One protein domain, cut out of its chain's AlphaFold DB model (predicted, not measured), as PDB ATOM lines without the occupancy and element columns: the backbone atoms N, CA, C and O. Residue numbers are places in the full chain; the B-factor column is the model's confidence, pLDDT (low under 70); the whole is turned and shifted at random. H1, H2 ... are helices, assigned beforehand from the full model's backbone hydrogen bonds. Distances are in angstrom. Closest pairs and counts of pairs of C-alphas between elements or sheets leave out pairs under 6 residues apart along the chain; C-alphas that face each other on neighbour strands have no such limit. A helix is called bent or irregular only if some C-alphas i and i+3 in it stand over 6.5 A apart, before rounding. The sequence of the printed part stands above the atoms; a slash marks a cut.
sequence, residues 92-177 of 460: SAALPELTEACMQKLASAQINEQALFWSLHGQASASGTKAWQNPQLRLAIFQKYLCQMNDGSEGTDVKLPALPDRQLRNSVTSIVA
ATOM      1  N   SER A  92     304.417  58.322 183.530       77.06
ATOM      2  CA  SER A  92     304.372  57.957 182.107       77.06
ATOM      3  C   SER A  92     303.270  56.950 181.753       77.06
ATOM      4  O   SER A  92     302.827  56.933 180.609       77.06
ATOM      5  N   ALA A  93     302.808  56.142 182.711       83.31
ATOM      6  CA  ALA A  93     301.717  55.183 182.544       83.31
ATOM      7  C   ALA A  93     300.399  55.680 183.170       83.31
ATOM      8  O   ALA A  93     299.333  55.501 182.583       83.31
ATOM      9  N   ALA A  94     300.469  56.361 184.319       85.44
ATOM     10  CA  ALA A  94     299.294  56.829 185.052       85.44
ATOM     11  C   ALA A  94     298.458  57.850 184.260       85.44
ATOM     12  O   ALA A  94     297.230  57.758 184.242       85.44
ATOM     13  N   LEU A  95     299.104  58.803 183.574       90.19
ATOM     14  CA  LEU A  95     298.402  59.833 182.802       90.19
ATOM     15  C   LEU A  95     297.653  59.251 181.584       90.19
ATOM     16  O   LEU A  95     296.469  59.564 181.431       90.19
ATOM     17  N   PRO A  96     298.259  58.388 180.740       93.38
ATOM     18  CA  PRO A  96     297.522  57.687 179.688       93.38
ATOM     19  C   PRO A  96     296.356  56.843 180.212       93.38
ATOM     20  O   PRO A  96     295.278  56.868 179.619       93.38
ATOM     21  N   GLU A  97     296.539  56.128 181.329       94.94
ATOM     22  CA  GLU A  97     295.463  55.341 181.941       94.94
ATOM     23  C   GLU A  97     294.287  56.214 182.386       94.94
ATOM     24  O   GLU A  97     293.139  55.901 182.074       94.94
ATOM     25  N   LEU A  98     294.563  57.313 183.092       95.31
ATOM     26  CA  LEU A  98     293.522  58.229 183.555       95.31
ATOM     27  C   LEU A  98     292.852  58.966 182.389       95.31
ATOM     28  O   LEU A  98     291.646  59.196 182.419       95.31
ATOM     29  N   THR A  99     293.609  59.301 181.342       95.00
ATOM     30  CA  THR A  99     293.059  59.878 180.105       95.00
ATOM     31  C   THR A  99     292.042  58.930 179.480       95.00
ATOM     32  O   THR A  99     290.937  59.348 179.144       95.00
ATOM     33  N   GLU A 100     292.391  57.651 179.353       94.81
ATOM     34  CA  GLU A 100     291.496  56.638 178.797       94.81
ATOM     35  C   GLU A 100     290.242  56.455 179.668       94.81
ATOM     36  O   GLU A 100     289.130  56.434 179.141       94.81
ATOM     37  N   ALA A 101     290.394  56.426 180.997       94.94
ATOM     38  CA  ALA A 101     289.265  56.371 181.926       94.94
ATOM     39  C   ALA A 101     288.330  57.590 181.784       94.94
ATOM     40  O   ALA A 101     287.111  57.431 181.719       94.94
ATOM     41  N   CYS A 102     288.889  58.800 181.666       95.44
ATOM     42  CA  CYS A 102     288.115  60.017 181.422       95.44
ATOM     43  C   CYS A 102     287.379  59.965 180.077       95.44
ATOM     44  O   CYS A 102     286.203  60.305 180.022       95.44
ATOM     45  N   MET A 103     288.029  59.510 178.998       93.19
ATOM     46  CA  MET A 103     287.383  59.380 177.685       93.19
ATOM     47  C   MET A 103     286.195  58.415 177.719       93.19
ATOM     48  O   MET A 103     285.140  58.718 177.164       93.19
ATOM     49  N   GLN A 104     286.357  57.266 178.379       92.94
ATOM     50  CA  GLN A 104     285.287  56.282 178.528       92.94
ATOM     51  C   GLN A 104     284.121  56.852 179.332       92.94
ATOM     52  O   GLN A 104     282.970  56.699 178.925       92.94
ATOM     53  N   LYS A 105     284.412  57.558 180.431       93.44
ATOM     54  CA  LYS A 105     283.372  58.172 181.255       93.44
ATOM     55  C   LYS A 105     282.672  59.327 180.539       93.44
ATOM     56  O   LYS A 105     281.455  59.407 180.602       93.44
ATOM     57  N   LEU A 106     283.391  60.160 179.781       92.62
ATOM     58  CA  LEU A 106     282.793  61.226 178.964       92.62
ATOM     59  C   LEU A 106     281.759  60.698 177.965       92.62
ATOM     60  O   LEU A 106     280.753  61.360 177.737       92.62
ATOM     61  N   ALA A 107     281.991  59.518 177.384       90.12
ATOM     62  CA  ALA A 107     281.095  58.933 176.387       90.12
ATOM     63  C   ALA A 107     279.722  58.525 176.953       90.12
ATOM     64  O   ALA A 107     278.762  58.434 176.189       90.12
ATOM     65  N   SER A 108     279.624  58.273 178.262       90.69
ATOM     66  CA  SER A 108     278.382  57.896 178.954       90.69
ATOM     67  C   SER A 108     277.897  58.931 179.975       90.69
ATOM     68  O   SER A 108     276.821  58.760 180.547       90.69
ATOM     69  N   ALA A 109     278.672  59.991 180.205       92.12
ATOM     70  CA  ALA A 109     278.390  61.030 181.183       92.12
ATOM     71  C   ALA A 109     277.181  61.885 180.794       92.12
ATOM     72  O   ALA A 109     276.929  62.160 179.615       92.12
ATOM     73  N   GLN A 110     276.466  62.380 181.802       91.81
ATOM     74  CA  GLN A 110     275.391  63.342 181.579       91.81
ATOM     75  C   GLN A 110     275.944  64.675 181.060       91.81
ATOM     76  O   GLN A 110     277.108  65.015 181.276       91.81
ATOM     77  N   ILE A 111     275.092  65.473 180.410       90.06
ATOM     78  CA  ILE A 111     275.502  66.754 179.818       90.06
ATOM     79  C   ILE A 111     276.170  67.696 180.836       90.06
ATOM     80  O   ILE A 111     277.142  68.368 180.498       90.06
ATOM     81  N   ASN A 112     275.713  67.689 182.092       89.69
ATOM     82  CA  ASN A 112     276.278  68.510 183.167       89.69
ATOM     83  C   ASN A 112     277.695  68.058 183.560       89.69
ATOM     84  O   ASN A 112     278.576  68.890 183.748       89.69
ATOM     85  N   GLU A 113     277.946  66.749 183.627       92.00
ATOM     86  CA  GLU A 113     279.285  66.205 183.899       92.00
ATOM     87  C   GLU A 113     280.249  66.473 182.739       92.00
ATOM     88  O   GLU A 113     281.405  66.834 182.952       92.00
ATOM     89  N   GLN A 114     279.768  66.344 181.497       92.44
ATOM     90  CA  GLN A 114     280.555  66.713 180.322       92.44
ATOM     91  C   GLN A 114     280.898  68.208 180.346       92.44
ATOM     92  O   GLN A 114     282.040  68.579 180.081       92.44
ATOM     93  N   ALA A 115     279.941  69.064 180.716       92.69
ATOM     94  CA  ALA A 115     280.162  70.498 180.861       92.69
ATOM     95  C   ALA A 115     281.210  70.827 181.935       92.69
ATOM     96  O   ALA A 115     282.068  71.677 181.697       92.69
ATOM     97  N   LEU A 116     281.185  70.134 183.081       94.69
ATOM     98  CA  LEU A 116     282.207  70.260 184.125       94.69
ATOM     99  C   LEU A 116     283.591  69.884 183.602       94.69
ATOM    100  O   LEU A 116     284.531  70.664 183.740       94.69
ATOM    101  N   PHE A 117     283.700  68.739 182.928       94.75
ATOM    102  CA  PHE A 117     284.964  68.294 182.355       94.75
ATOM    103  C   PHE A 117     285.520  69.289 181.335       94.75
ATOM    104  O   PHE A 117     286.688  69.652 181.416       94.75
ATOM    105  N   TRP A 118     284.704  69.771 180.393       92.00
ATOM    106  CA  TRP A 118     285.171  70.737 179.393       92.00
ATOM    107  C   TRP A 118     285.483  72.116 179.989       92.00
ATOM    108  O   TRP A 118     286.267  72.867 179.407       92.00
ATOM    109  N   SER A 119     284.912  72.432 181.154       92.75
ATOM    110  CA  SER A 119     285.210  73.647 181.922       92.75
ATOM    111  C   SER A 119     286.517  73.558 182.712       92.75
ATOM    112  O   SER A 119     287.078  74.596 183.081       92.75
ATOM    113  N   LEU A 120     287.040  72.352 182.952       90.25
ATOM    114  CA  LEU A 120     288.445  72.164 183.289       90.25
ATOM    115  C   LEU A 120     289.240  72.378 181.997       90.25
ATOM    116  O   LEU A 120     289.191  71.548 181.098       90.25
ATOM    117  N   HIS A 121     289.941  73.502 181.839       79.00
ATOM    118  CA  HIS A 121     290.828  73.672 180.682       79.00
ATOM    119  C   HIS A 121     292.243  73.199 181.018       79.00
ATOM    120  O   HIS A 121     292.691  73.266 182.162       79.00
ATOM    121  N   GLY A 122     292.951  72.715 180.000       71.56
ATOM    122  CA  GLY A 122     294.382  72.430 180.079       71.56
ATOM    123  C   GLY A 122     295.238  73.611 179.617       71.56
ATOM    124  O   GLY A 122     294.725  74.681 179.280       71.56
ATOM    125  N   GLN A 123     296.550  73.383 179.559       63.62
ATOM    126  CA  GLN A 123     297.533  74.323 179.001       63.62
ATOM    127  C   GLN A 123     297.472  74.442 177.470       63.62
ATOM    128  O   GLN A 123     297.799  75.487 176.911       63.62
ATOM    129  N   ALA A 124     297.039  73.386 176.772       60.00
ATOM    130  CA  ALA A 124     296.909  73.388 175.320       60.00
ATOM    131  C   ALA A 124     295.450  73.632 174.909       60.00
ATOM    132  O   ALA A 124     294.552  72.850 175.220       60.00
ATOM    133  N   SER A 125     295.212  74.718 174.170       56.75
ATOM    134  CA  SER A 125     293.897  75.011 173.594       56.75
ATOM    135  C   SER A 125     293.742  74.319 172.243       56.75
ATOM    136  O   SER A 125     294.437  74.666 171.289       56.75
ATOM    137  N   ALA A 126     292.810  73.373 172.133       60.06
ATOM    138  CA  ALA A 126     292.438  72.800 170.845       60.06
ATOM    139  C   ALA A 126     291.460  73.717 170.093       60.06
ATOM    140  O   ALA A 126     290.612  74.395 170.686       60.06
ATOM    141  N   SER A 127     291.536  73.711 168.762       55.44
ATOM    142  CA  SER A 127     290.493  74.281 167.906       55.44
ATOM    143  C   SER A 127     289.165  73.571 168.194       55.44
ATOM    144  O   SER A 127     289.036  72.385 167.911       55.44
ATOM    145  N   GLY A 128     288.202  74.280 168.791       60.50
ATOM    146  CA  GLY A 128     286.867  73.753 169.111       60.50
ATOM    147  C   GLY A 128     286.475  73.808 170.591       60.50
ATOM    148  O   GLY A 128     285.288  73.781 170.891       60.50
ATOM    149  N   THR A 129     287.422  73.974 171.525       71.56
ATOM    150  CA  THR A 129     287.110  74.069 172.971       71.56
ATOM    151  C   THR A 129     287.120  75.499 173.519       71.56
ATOM    152  O   THR A 129     286.825  75.710 174.690       71.56
ATOM    153  N   LYS A 130     287.388  76.511 172.679       79.50
ATOM    154  CA  LYS A 130     287.499  77.927 173.092       79.50
ATOM    155  C   LYS A 130     286.271  78.454 173.842       79.50
ATOM    156  O   LYS A 130     286.423  79.223 174.782       79.50
ATOM    157  N   ALA A 131     285.066  78.037 173.451       85.56
ATOM    158  CA  ALA A 131     283.836  78.468 174.122       85.56
ATOM    159  C   ALA A 131     283.796  78.024 175.596       85.56
ATOM    160  O   ALA A 131     283.375  78.791 176.457       85.56
ATOM    161  N   TRP A 132     284.311  76.827 175.887       87.38
ATOM    162  CA  TRP A 132     284.389  76.249 177.230       87.38
ATOM    163  C   TRP A 132     285.462  76.900 178.115       87.38
ATOM    164  O   TRP A 132     285.458  76.730 179.329       87.38
ATOM    165  N   GLN A 133     286.360  77.697 177.528       86.38
ATOM    166  CA  GLN A 133     287.378  78.451 178.264       86.38
ATOM    167  C   GLN A 133     286.868  79.803 178.781       86.38
ATOM    168  O   GLN A 133     287.591  80.478 179.512       86.38
ATOM    169  N   ASN A 134     285.644  80.211 178.420       90.69
ATOM    170  CA  ASN A 134     285.065  81.468 178.881       90.69
ATOM    171  C   ASN A 134     284.998  81.496 180.430       90.69
ATOM    172  O   ASN A 134     284.322  80.648 181.017       90.69
ATOM    173  N   PRO A 135     285.663  82.456 181.103       92.06
ATOM    174  CA  PRO A 135     285.732  82.494 182.565       92.06
ATOM    175  C   PRO A 135     284.362  82.591 183.246       92.06
ATOM    176  O   PRO A 135     284.135  81.925 184.252       92.06
ATOM    177  N   GLN A 136     283.437  83.377 182.691       94.38
ATOM    178  CA  GLN A 136     282.096  83.563 183.250       94.38
ATOM    179  C   GLN A 136     281.235  82.307 183.094       94.38
ATOM    180  O   GLN A 136     280.515  81.943 184.020       94.38
ATOM    181  N   LEU A 137     281.338  81.615 181.956       93.56
ATOM    182  CA  LEU A 137     280.668  80.331 181.754       93.56
ATOM    183  C   LEU A 137     281.179  79.287 182.749       93.56
ATOM    184  O   LEU A 137     280.381  78.617 183.398       93.56
ATOM    185  N   ARG A 138     282.504  79.172 182.892       94.62
ATOM    186  CA  ARG A 138     283.124  78.235 183.837       94.62
ATOM    187  C   ARG A 138     282.678  78.527 185.265       94.62
ATOM    188  O   ARG A 138     282.268  77.608 185.964       94.62
ATOM    189  N   LEU A 139     282.709  79.798 185.668       95.75
ATOM    190  CA  LEU A 139     282.220  80.234 186.972       95.75
ATOM    191  C   LEU A 139     280.771  79.781 187.198       95.75
ATOM    192  O   LEU A 139     280.499  79.144 188.208       95.75
ATOM    193  N   ALA A 140     279.871  80.038 186.244       95.44
ATOM    194  CA  ALA A 140     278.466  79.650 186.359       95.44
ATOM    195  C   ALA A 140     278.274  78.124 186.468       95.44
ATOM    196  O   ALA A 140     277.488  77.658 187.291       95.44
ATOM    197  N   ILE A 141     279.017  77.336 185.677       95.38
ATOM    198  CA  ILE A 141     278.978  75.864 185.723       95.38
ATOM    199  C   ILE A 141     279.429  75.352 187.095       95.38
ATOM    200  O   ILE A 141     278.751  74.514 187.691       95.38
ATOM    201  N   PHE A 142     280.543  75.865 187.620       95.69
ATOM    202  CA  PHE A 142     281.068  75.425 188.912       95.69
ATOM    203  C   PHE A 142     280.241  75.923 190.099       95.69
ATOM    204  O   PHE A 142     280.072  75.178 191.057       95.69
ATOM    205  N   GLN A 143     279.659  77.124 190.033       94.25
ATOM    206  CA  GLN A 143     278.698  77.586 191.039       94.25
ATOM    207  C   GLN A 143     277.471  76.669 191.088       94.25
ATOM    208  O   GLN A 143     277.100  76.216 192.168       94.25
ATOM    209  N   LYS A 144     276.902  76.309 189.926       93.19
ATOM    210  CA  LYS A 144     275.803  75.332 189.850       93.19
ATOM    211  C   LYS A 144     276.205  73.988 190.461       93.19
ATOM    212  O   LYS A 144     275.436  73.425 191.234       93.19
ATOM    213  N   TYR A 145     277.400  73.492 190.142       93.88
ATOM    214  CA  TYR A 145     277.896  72.217 190.657       93.88
ATOM    215  C   TYR A 145     278.084  72.215 192.179       93.88
ATOM    216  O   TYR A 145     277.623  71.291 192.844       93.88
ATOM    217  N   LEU A 146     278.689  73.264 192.743       92.94
ATOM    218  CA  LEU A 146     278.869  73.386 194.193       92.94
ATOM    219  C   LEU A 146     277.525  73.475 194.933       92.94
ATOM    220  O   LEU A 146     277.375  72.839 195.974       92.94
ATOM    221  N   CYS A 147     276.533  74.191 194.386       88.44
ATOM    222  CA  CYS A 147     275.170  74.202 194.933       88.44
ATOM    223  C   CYS A 147     274.546  72.798 194.919       88.44
ATOM    224  O   CYS A 147     274.098  72.317 195.956       88.44
ATOM    225  N   GLN A 148     274.606  72.101 193.777       88.12
ATOM    226  CA  GLN A 148     274.078  70.739 193.630       88.12
ATOM    227  C   GLN A 148     274.702  69.749 194.621       88.12
ATOM    228  O   GLN A 148     274.004  68.879 195.140       88.12
ATOM    229  N   MET A 149     276.003  69.873 194.897       87.06
ATOM    230  CA  MET A 149     276.683  69.031 195.885       87.06
ATOM    231  C   MET A 149     276.245  69.310 197.331       87.06
ATOM    232  O   MET A 149     276.344  68.406 198.156       87.06
ATOM    233  N   ASN A 150     275.816  70.534 197.659       76.88
ATOM    234  CA  ASN A 150     275.530  70.944 199.037       76.88
ATOM    235  C   ASN A 150     274.116  70.550 199.501       76.88
ATOM    236  O   ASN A 150     273.949  69.981 200.576       76.88
ATOM    237  N   ASP A 151     273.091  70.840 198.698       73.94
ATOM    238  CA  ASP A 151     271.681  70.662 199.087       73.94
ATOM    239  C   ASP A 151     270.829  69.939 198.028       73.94
ATOM    240  O   ASP A 151     269.620  69.776 198.206       73.94
ATOM    241  N   GLY A 152     271.447  69.481 196.932       70.62
ATOM    242  CA  GLY A 152     270.750  68.831 195.823       70.62
ATOM    243  C   GLY A 152     269.880  69.778 194.994       70.62
ATOM    244  O   GLY A 152     269.099  69.305 194.167       70.62
ATOM    245  N   SER A 153     269.985  71.095 195.200       71.56
ATOM    246  CA  SER A 153     269.209  72.080 194.449       71.56
ATOM    247  C   SER A 153     269.600  72.103 192.972       71.56
ATOM    248  O   SER A 153     270.774  72.042 192.593       71.56
ATOM    249  N   GLU A 154     268.599  72.238 192.102       64.69
ATOM    250  CA  GLU A 154     268.828  72.576 190.702       64.69
ATOM    251  C   GLU A 154     269.251  74.049 190.633       64.69
ATOM    252  O   GLU A 154     268.428  74.953 190.516       64.69
ATOM    253  N   GLY A 155     270.556  74.306 190.778       64.94
ATOM    254  CA  GLY A 155     271.119  75.641 190.581       64.94
ATOM    255  C   GLY A 155     270.742  76.226 189.212       64.94
ATOM    256  O   GLY A 155     270.308  75.507 188.308       64.94
ATOM    257  N   THR A 156     270.928  77.535 189.038       73.69
ATOM    258  CA  THR A 156     270.463  78.285 187.858       73.69
ATOM    259  C   THR A 156     270.848  77.617 186.539       73.69
ATOM    260  O   THR A 156     271.969  77.134 186.372       73.69
ATOM    261  N   ASP A 157     269.930  77.590 185.573       81.12
ATOM    262  CA  ASP A 157     270.223  77.017 184.264       81.12
ATOM    263  C   ASP A 157     271.312  77.790 183.526       81.12
ATOM    264  O   ASP A 157     271.232  78.999 183.302       81.12
ATOM    265  N   VAL A 158     272.351  77.051 183.134       86.75
ATOM    266  CA  VAL A 158     273.503  77.579 182.412       86.75
ATOM    267  C   VAL A 158     273.370  77.183 180.951       86.75
ATOM    268  O   VAL A 158     273.268  76.003 180.618       86.75
ATOM    269  N   LYS A 159     273.398  78.168 180.051       89.50
ATOM    270  CA  LYS A 159     273.380  77.917 178.608       89.50
ATOM    271  C   LYS A 159     274.723  77.333 178.164       89.50
ATOM    272  O   LYS A 159     275.729  78.040 178.130       89.50
ATOM    273  N   LEU A 160     274.721  76.054 177.797       90.31
ATOM    274  CA  LEU A 160     275.931  75.324 177.424       90.31
ATOM    275  C   LEU A 160     276.288  75.508 175.936       90.31
ATOM    276  O   LEU A 160     275.392  75.507 175.085       90.31
ATOM    277  N   PRO A 161     277.583  75.650 175.591       88.69
ATOM    278  CA  PRO A 161     278.057  75.529 174.216       88.69
ATOM    279  C   PRO A 161     277.814  74.128 173.640       88.69
ATOM    280  O   PRO A 161     277.562  73.168 174.368       88.69
ATOM    281  N   ALA A 162     277.967  73.991 172.321       87.56
ATOM    282  CA  ALA A 162     278.006  72.675 171.694       87.56
ATOM    283  C   ALA A 162     279.189  71.852 172.231       87.56
ATOM    284  O   ALA A 162     280.296  72.372 172.435       87.56
ATOM    285  N   LEU A 163     278.948  70.560 172.452       83.44
ATOM    286  CA  LEU A 163     279.998  69.626 172.836       83.44
ATOM    287  C   LEU A 163     281.012  69.473 171.691       83.44
ATOM    288  O   LEU A 163     280.613  69.516 170.523       83.44
ATOM    289  N   PRO A 164     282.309  69.304 171.988       78.81
ATOM    290  CA  PRO A 164     283.308  69.200 170.935       78.81
ATOM    291  C   PRO A 164     283.340  67.781 170.296       78.81
ATOM    292  O   PRO A 164     282.871  66.813 170.890       78.81
ATOM    293  N   ASP A 165     283.885  67.656 169.074       67.69
ATOM    294  CA  ASP A 165     283.839  66.445 168.211       67.69
ATOM    295  C   ASP A 165     284.800  65.293 168.626       67.69
ATOM    296  O   ASP A 165     285.690  65.452 169.445       67.69
ATOM    297  N   ARG A 166     284.684  64.096 168.046       62.41
ATOM    298  CA  ARG A 166     285.303  62.825 168.476       62.41
ATOM    299  C   ARG A 166     286.847  62.757 168.439       62.41
ATOM    300  O   ARG A 166     287.414  61.820 168.997       62.41
ATOM    301  N   GLN A 167     287.557  63.727 167.848       62.25
ATOM    302  CA  GLN A 167     289.036  63.781 167.787       62.25
ATOM    303  C   GLN A 167     289.698  64.550 168.960       62.25
ATOM    304  O   GLN A 167     290.712  65.223 168.790       62.25
ATOM    305  N   LEU A 168     289.163  64.441 170.183       77.38
ATOM    306  CA  LEU A 168     289.606  65.242 171.342       77.38
ATOM    307  C   LEU A 168     290.594  64.568 172.291       77.38
ATOM    308  O   LEU A 168     290.857  65.134 173.349       77.38
ATOM    309  N   ARG A 169     291.162  63.399 171.963       86.50
ATOM    310  CA  ARG A 169     292.100  62.714 172.879       86.50
ATOM    311  C   ARG A 169     293.185  63.672 173.383       86.50
ATOM    312  O   ARG A 169     293.417  63.726 174.580       86.50
ATOM    313  N   ASN A 170     293.764  64.492 172.506       86.94
ATOM    314  CA  ASN A 170     294.780  65.480 172.887       86.94
ATOM    315  C   ASN A 170     294.247  66.533 173.876       86.94
ATOM    316  O   ASN A 170     294.938  66.876 174.834       86.94
ATOM    317  N   SER A 171     293.016  67.011 173.678       87.12
ATOM    318  CA  SER A 171     292.349  67.940 174.597       87.12
ATOM    319  C   SER A 171     292.088  67.287 175.950       87.12
ATOM    320  O   SER A 171     292.430  67.867 176.973       87.12
ATOM    321  N   VAL A 172     291.544  66.065 175.964       91.12
ATOM    322  CA  VAL A 172     291.295  65.295 177.193       91.12
ATOM    323  C   VAL A 172     292.607  65.064 177.938       91.12
ATOM    324  O   VAL A 172     292.681  65.379 179.118       91.12
ATOM    325  N   THR A 173     293.664  64.612 177.253       91.75
ATOM    326  CA  THR A 173     294.997  64.449 177.851       91.75
ATOM    327  C   THR A 173     295.490  65.756 178.462       91.75
ATOM    328  O   THR A 173     295.986  65.745 179.583       91.75
ATOM    329  N   SER A 174     295.347  66.889 177.761       89.62
ATOM    330  CA  SER A 174     295.786  68.186 178.287       89.62
ATOM    331  C   SER A 174     294.987  68.622 179.513       89.62
ATOM    332  O   SER A 174     295.581  69.164 180.441       89.62
ATOM    333  N   ILE A 175     293.670  68.401 179.529       92.06
ATOM    334  CA  ILE A 175     292.803  68.710 180.674       92.06
ATOM    335  C   ILE A 175     293.198  67.843 181.868       92.06
ATOM    336  O   ILE A 175     293.461  68.367 182.948       92.06
ATOM    337  N   VAL A 176     293.319  66.531 181.662       93.44
ATOM    338  CA  VAL A 176     293.711  65.579 182.707       93.44
ATOM    339  C   VAL A 176     295.106  65.908 183.240       93.44
ATOM    340  O   VAL A 176     295.295  65.943 184.449       93.44
ATOM    341  N   ALA A 177     296.075  66.229 182.380       90.56
ATOM    342  CA  ALA A 177     297.433  66.567 182.805       90.56
ATOM    343  C   ALA A 177     297.503  67.805 183.717       90.56
ATOM    344  O   ALA A 177     298.377  67.868 184.573       90.56
TER     345      ALA A 177
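This is residues 92 to 177 of the 460 residues of the protein "SET5 protein" of Symbiodinium pilosum (UniProt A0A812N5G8). A short helix, H2, sits in the middle of an elongated body, with the two long helices at different ends of it: H1, with H5 packed steeply across it, at one end, and H4 at the other. The tiny H3 packs on H2, and a long stretch without a named element, residues 152 to 168, folds back from the far end of H4 to H5. The printed part has 86 residues with five named helices, H1 to H5 in that order, and no named strand; the class is all helix. The whole is compact, with a radius of gyration of the C-alphas of 13.3 A, and spans 39 by 24 by 20 A.

Start at H1, residues 92 to 108, and look next at H2, residues 111 to 119: they are close but not clearly touching, with C-alphas 106 and 114 the closest at 6.1 A. They run opposite ways at a shallow tilt of 34.8 degrees, only just short of steep. H3, residues 130 to 133, only just touches H2, with 3 pairs of C-alphas within 8 A, the closest being those of Ser 119 and Trp 132 at 5.4 A. H4, residues 135 to 151, touches H2 with residues 138 to 142 alone; the C-alphas of Ser 119 and Arg 138 are the closest, 5.4 A apart, and the tilt is steep, 50 degrees, opposite ways. H5, residues 169 to 177, touches H1 at a steep tilt of 64 degrees, opposite ways, with the C-alphas of Thr 99 and Thr 173 closest at 5.5 A. H1 and H4 are apart, and so are H4 and H5. Every O i to N i+4 pair is within hydrogen-bond range in H2, H4 and H5, against 11 of 13 in H1; H3 is too short for such a pair.

Find C-alpha 92 at (304.372, 57.957, 182.107); from there H1 runs 26.2 A to C-alpha 108. H1 is neither bent nor irregular, but only just: C-alphas 92 and 95 are 6.3 A apart. H2 measures 12.1 A. H4 begins at C-alpha 135, (285.732, 82.494, 182.565), and is 24.7 A long. H5 measures 11.9 A and ends at C-alpha 177, (297.433, 66.567, 182.805).

The two C-alphas farthest apart are those of Ser 92 and Thr 156, 40.0 A. The printed part has no cut, and the link from H4 to H5 is long, 17 residues. The mean pLDDT of the printed part is 85.1; look for values under 70 at residues 123 to 128, 154 to 155 and 165 to 167.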